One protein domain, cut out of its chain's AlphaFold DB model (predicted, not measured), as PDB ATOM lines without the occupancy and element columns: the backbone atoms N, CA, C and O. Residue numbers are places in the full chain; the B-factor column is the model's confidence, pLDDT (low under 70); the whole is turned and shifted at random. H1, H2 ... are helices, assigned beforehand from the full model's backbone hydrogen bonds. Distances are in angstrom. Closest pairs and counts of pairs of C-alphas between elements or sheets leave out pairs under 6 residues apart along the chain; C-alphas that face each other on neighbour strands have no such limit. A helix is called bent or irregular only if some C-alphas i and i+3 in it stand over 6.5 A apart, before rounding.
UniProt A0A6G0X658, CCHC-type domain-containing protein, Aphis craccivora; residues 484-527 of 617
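AT A GLANCE: This is residues 484 to 527 of the 617 residues of the protein "CCHC-type domain-containing protein" of Aphis craccivora (UniProt A0A6G0X658). With little regular structure, this is a small elongated piece in which the short helix H2 packs on one side of the longer helix H1 at a slant. The two stretches outside the helices, residues 484 to 495 before H1 and residues 520 to 527 after H2, reach toward one end, and the link between the helices makes the other, where residues 506 to 511 stick out. The 44 printed residues hold two named helices, H1 then H2, and no named strand; the class is all helix, with 17 residues in named elements. The whole is compact, radius of gyration of the C-alphas 10.4 A, spanning 30 by 18 by 17 A.

HOW THE PARTS SIT: H1, residues 496 to 506, touches H2, residues 514 to 519; their closest C-alphas, of Ala 500 and Lys 517, are 5.7 A apart. They run opposite ways at a steep tilt of 50 degrees. In H1 every O i to N i+4 pair is within hydrogen-bond range; in H2 0 of 2 are, and 2 of 3 O i to N i+3 pairs.

IN THESE COORDINATES: H1 measures 15.4 A, from C-alpha 496 at (226.075, 196.829, 223.056). H2 measures 10.1 A, ends at C-alpha 519 at (230.586, 190.936, 231.897), and is irregular: C-alphas 515 and 518 are 7.4 A apart.

THE WHOLE: The C-alphas farthest apart, of Gly 511 and Gly 527, are 30.0 A apart. The printed part has no cut, and the link from H1 to H2 is short. Residues 526 to 527 are under pLDDT 70.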
ATOM      1  N   ASN A 484     220.022 189.142 235.282       78.69
ATOM      2  CA  ASN A 484     219.412 189.591 234.032       78.69
ATOM      3  C   ASN A 484     218.526 190.814 234.314       78.69
ATOM      4  O   ASN A 484     217.458 190.679 234.908       78.69
ATOM      5  N   ILE A 485     218.968 191.994 233.881       78.56
ATOM      6  CA  ILE A 485     218.254 193.266 234.054       78.56
ATOM      7  C   ILE A 485     217.546 193.634 232.742       78.56
ATOM      8  O   ILE A 485     218.108 193.468 231.660       78.56
ATOM      9  N   ILE A 486     216.317 194.149 232.834       80.12
ATOM     10  CA  ILE A 486     215.593 194.754 231.707       80.12
ATOM     11  C   ILE A 486     215.632 196.271 231.891       80.12
ATOM     12  O   ILE A 486     215.195 196.777 232.924       80.12
ATOM     13  N   ILE A 487     216.147 196.987 230.891       81.50
ATOM     14  CA  ILE A 487     216.199 198.452 230.863       81.50
ATOM     15  C   ILE A 487     215.235 198.934 229.775       81.50
ATOM     16  O   ILE A 487     215.268 198.443 228.647       81.50
ATOM     17  N   TYR A 488     214.359 199.871 230.131       81.62
ATOM     18  CA  TYR A 488     213.373 200.473 229.233       81.62
ATOM     19  C   TYR A 488     213.877 201.818 228.696       81.62
ATOM     20  O   TYR A 488     214.781 202.417 229.274       81.62
ATOM     21  N   ASN A 489     213.264 202.307 227.614       77.94
ATOM     22  CA  ASN A 489     213.559 203.612 227.002       77.94
ATOM     23  C   ASN A 489     215.038 203.791 226.591       77.94
ATOM     24  O   ASN A 489     215.596 204.879 226.689       77.94
ATOM     25  N   VAL A 490     215.653 202.701 226.124       80.88
ATOM     26  CA  VAL A 490     216.983 202.677 225.502       80.88
ATOM     27  C   VAL A 490     216.815 202.752 223.983       80.88
ATOM     28  O   VAL A 490     215.982 202.034 223.425       80.88
ATOM     29  N   ASP A 491     217.602 203.590 223.310       80.00
ATOM     30  CA  ASP A 491     217.529 203.753 221.857       80.00
ATOM     31  C   ASP A 491     217.850 202.456 221.101       80.00
ATOM     32  O   ASP A 491     218.778 201.719 221.444       80.00
ATOM     33  N   LYS A 492     217.087 202.178 220.031       75.50
ATOM     34  CA  LYS A 492     217.213 200.948 219.219       75.50
ATOM     35  C   LYS A 492     218.645 200.744 218.720       75.50
ATOM     36  O   LYS A 492     219.132 199.611 218.692       75.50
ATOM     37  N   ASP A 493     219.311 201.838 218.369       80.12
ATOM     38  CA  ASP A 493     220.539 201.837 217.580       80.12
ATOM     39  C   ASP A 493     221.822 201.918 218.431       80.12
ATOM     40  O   ASP A 493     222.905 201.670 217.902       80.12
ATOM     41  N   ILE A 494     221.717 202.149 219.753       84.00
ATOM     42  CA  ILE A 494     222.879 202.172 220.665       84.00
ATOM     43  C   ILE A 494     223.658 200.854 220.588       84.00
ATOM     44  O   ILE A 494     223.067 199.763 220.556       84.00
ATOM     45  N   ARG A 495     224.990 200.902 220.559       84.38
ATOM     46  CA  ARG A 495     225.793 199.671 220.485       84.38
ATOM     47  C   ARG A 495     225.815 198.944 221.829       84.38
ATOM     48  O   ARG A 495     225.792 199.569 222.882       84.38
ATOM     49  N   SER A 496     225.941 197.617 221.818       83.38
ATOM     50  CA  SER A 496     226.075 196.829 223.056       83.38
ATOM     51  C   SER A 496     227.285 197.256 223.895       83.38
ATOM     52  O   SER A 496     227.172 197.394 225.109       83.38
ATOM     53  N   ASP A 497     228.412 197.560 223.239       84.56
ATOM     54  CA  ASP A 497     229.626 198.104 223.869       84.56
ATOM     55  C   ASP A 497     229.403 199.448 224.576       84.56
ATOM     56  O   ASP A 497     230.026 199.747 225.593       84.56
ATOM     57  N   GLU A 498     228.548 200.273 223.982       86.88
ATOM     58  CA  GLU A 498     228.259 201.654 224.361       86.88
ATOM     59  C   GLU A 498     227.206 201.699 225.472       86.88
ATOM     60  O   GLU A 498     227.352 202.449 226.435       86.88
ATOM     61  N   LEU A 499     226.213 200.808 225.413       87.69
ATOM     62  CA  LEU A 499     225.276 200.574 226.506       87.69
ATOM     63  C   LEU A 499     226.002 200.049 227.756       87.69
ATOM     64  O   LEU A 499     225.744 200.528 228.854       87.69
ATOM     65  N   ALA A 500     226.962 199.129 227.604       87.81
ATOM     66  CA  ALA A 500     227.776 198.658 228.727       87.81
ATOM     67  C   ALA A 500     228.599 199.793 229.372       87.81
ATOM     68  O   ALA A 500     228.586 199.937 230.594       87.81
ATOM     69  N   ARG A 501     229.258 200.643 228.566       87.88
ATOM     70  CA  ARG A 501     230.000 201.822 229.060       87.88
ATOM     71  C   ARG A 501     229.097 202.845 229.746       87.88
ATOM     72  O   ARG A 501     229.388 203.250 230.864       87.88
ATOM     73  N   THR A 502     227.980 203.218 229.125       87.31
ATOM     74  CA  THR A 502     227.053 204.212 229.697       87.31
ATOM     75  C   THR A 502     226.391 203.726 230.988       87.31
ATOM     76  O   THR A 502     226.178 204.535 231.887       87.31
ATOM     77  N   ILE A 503     226.132 202.422 231.147       88.19
ATOM     78  CA  ILE A 503     225.684 201.844 232.427       88.19
ATOM     79  C   ILE A 503     226.757 202.012 233.514       88.19
ATOM     80  O   ILE A 503     226.416 202.438 234.619       88.19
ATOM     81  N   ILE A 504     228.027 201.723 233.207       88.56
ATOM     82  CA  ILE A 504     229.163 201.890 234.132       88.56
ATOM     83  C   ILE A 504     229.317 203.367 234.537       88.56
ATOM     84  O   ILE A 504     229.259 203.700 235.719       88.56
ATOM     85  N   GLU A 505     229.429 204.264 233.556       87.38
ATOM     86  CA  GLU A 505     229.655 205.701 233.764       87.38
ATOM     87  C   GLU A 505     228.520 206.392 234.543       87.38
ATOM     88  O   GLU A 505     228.767 207.345 235.282       87.38
ATOM     89  N   GLN A 506     227.274 205.925 234.400       87.44
ATOM     90  CA  GLN A 506     226.109 206.526 235.062       87.44
ATOM     91  C   GLN A 506     225.798 205.950 236.454       87.44
ATOM     92  O   GLN A 506     224.971 206.535 237.157       87.44
ATOM     93  N   ASN A 507     226.435 204.843 236.863       86.06
ATOM     94  CA  ASN A 507     226.164 204.158 238.137       86.06
ATOM     95  C   ASN A 507     227.462 203.816 238.924       86.06
ATOM     96  O   ASN A 507     227.658 202.657 239.310       86.06
ATOM     97  N   PRO A 508     228.362 204.789 239.191       86.00
ATOM     98  CA  PRO A 508     229.638 204.546 239.880       86.00
ATOM     99  C   PRO A 508     229.481 203.985 241.306       86.00
ATOM    100  O   PRO A 508     230.400 203.363 241.834       86.00
ATOM    101  N   GLU A 509     228.315 204.142 241.943       80.38
ATOM    102  CA  GLU A 509     227.995 203.539 243.244       80.38
ATOM    103  C   GLU A 509     227.975 201.998 243.248       80.38
ATOM    104  O   GLU A 509     227.961 201.389 244.326       80.38
ATOM    105  N   LEU A 510     227.977 201.365 242.070       78.38
ATOM    106  CA  LEU A 510     228.047 199.913 241.916       78.38
ATOM    107  C   LEU A 510     229.474 199.360 242.050       78.38
ATOM    108  O   LEU A 510     229.614 198.167 242.309       78.38
ATOM    109  N   GLY A 511     230.515 200.193 241.909       79.25
ATOM    110  CA  GLY A 511     231.914 199.740 241.950       79.25
ATOM    111  C   GLY A 511     232.281 198.788 240.806       79.25
ATOM    112  O   GLY A 511     233.020 197.834 241.023       79.25
ATOM    113  N   ILE A 512     231.705 199.018 239.622       82.19
ATOM    114  CA  ILE A 512     231.970 198.269 238.389       82.19
ATOM    115  C   ILE A 512     232.893 199.132 237.529       82.19
ATOM    116  O   ILE A 512     232.526 200.263 237.212       82.19
ATOM    117  N   ASP A 513     234.055 198.611 237.143       83.00
ATOM    118  CA  ASP A 513     235.044 199.362 236.362       83.00
ATOM    119  C   ASP A 513     234.928 199.079 234.855       83.00
ATOM    120  O   ASP A 513     234.274 198.135 234.409       83.00
ATOM    121  N   LEU A 514     235.607 199.876 234.018       81.12
ATOM    122  CA  LEU A 514     235.633 199.664 232.560       81.12
ATOM    123  C   LEU A 514     236.240 198.307 232.143       81.12
ATOM    124  O   LEU A 514     235.972 197.837 231.036       81.12
ATOM    125  N   SER A 515     237.010 197.661 233.022       81.50
ATOM    126  CA  SER A 515     237.495 196.278 232.896       81.50
ATOM    127  C   SER A 515     236.383 195.224 233.005       81.50
ATOM    128  O   SER A 515     236.530 194.122 232.484       81.50
ATOM    129  N   ASP A 516     235.254 195.551 233.636       79.62
ATOM    130  CA  ASP A 516     234.099 194.663 233.788       79.62
ATOM    131  C   ASP A 516     233.101 194.761 232.625       79.62
ATOM    132  O   ASP A 516     232.123 194.009 232.594       79.62
ATOM    133  N   LYS A 517     233.345 195.644 231.646       80.38
ATOM    134  CA  LYS A 517     232.485 195.865 230.469       80.38
ATOM    135  C   LYS A 517     232.016 194.557 229.824       80.38
ATOM    136  O   LYS A 517     230.837 194.419 229.510       80.38
ATOM    137  N   ASP A 518     232.911 193.586 229.653       80.69
ATOM    138  CA  ASP A 518     232.615 192.349 228.917       80.69
ATOM    139  C   ASP A 518     231.782 191.334 229.733       80.69
ATOM    140  O   ASP A 518     231.262 190.355 229.186       80.69
ATOM    141  N   LYS A 519     231.569 191.612 231.030       80.44
ATOM    142  CA  LYS A 519     230.586 190.936 231.897       80.44
ATOM    143  C   LYS A 519     229.163 191.484 231.684       80.44
ATOM    144  O   LYS A 519     228.194 190.784 231.974       80.44
ATOM    145  N   ILE A 520     229.011 192.704 231.153       83.81
ATOM    146  CA  ILE A 520     227.713 193.352 230.884       83.81
ATOM    147  C   ILE A 520     227.252 193.022 229.455       83.81
ATOM    148  O   ILE A 520     227.426 193.792 228.513       83.81
ATOM    149  N   GLN A 521     226.646 191.846 229.285       80.25
ATOM    150  CA  GLN A 521     226.251 191.336 227.968       80.25
ATOM    151  C   GLN A 521     224.771 191.591 227.650       80.25
ATOM    152  O   GLN A 521     223.864 191.115 228.339       80.25
ATOM    153  N   THR A 522     224.502 192.296 226.548       80.56
ATOM    154  CA  THR A 522     223.137 192.543 226.060       80.56
ATOM    155  C   THR A 522     222.558 191.281 225.413       80.56
ATOM    156  O   THR A 522     222.823 191.013 224.243       80.56
ATOM    157  N   ARG A 523     221.745 190.500 226.138       75.69
ATOM    158  CA  ARG A 523     221.152 189.266 225.578       75.69
ATOM    159  C   ARG A 523     220.187 189.531 224.415       75.69
ATOM    160  O   ARG A 523     220.247 188.837 223.409       75.69
ATOM    161  N   PHE A 524     219.293 190.513 224.560       70.06
ATOM    162  CA  PHE A 524     218.254 190.842 223.577       70.06
ATOM    163  C   PHE A 524     217.902 192.335 223.629       70.06
ATOM    164  O   PHE A 524     217.897 192.928 224.708       70.06
ATOM    165  N   LYS A 525     217.531 192.919 222.483       72.12
ATOM    166  CA  LYS A 525     216.844 194.221 222.392       72.12
ATOM    167  C   LYS A 525     215.340 193.997 222.182       72.12
ATOM    168  O   LYS A 525     214.948 192.987 221.601       72.12
ATOM    169  N   ARG A 526     214.493 194.931 222.627       62.44
ATOM    170  CA  ARG A 526     213.040 194.952 222.356       62.44
ATOM    171  C   ARG A 526     212.626 196.350 221.892       62.44
ATOM    172  O   ARG A 526     213.150 197.332 222.405       62.44
ATOM    173  N   GLY A 527     211.726 196.429 220.912       57.62
ATOM    174  CA  GLY A 527     211.239 197.696 220.354       57.62
ATOM    175  C   GLY A 527     210.045 198.300 221.116       57.62
ATOM    176  O   GLY A 527     209.484 197.638 221.993       57.62
TER     177      GLY A 527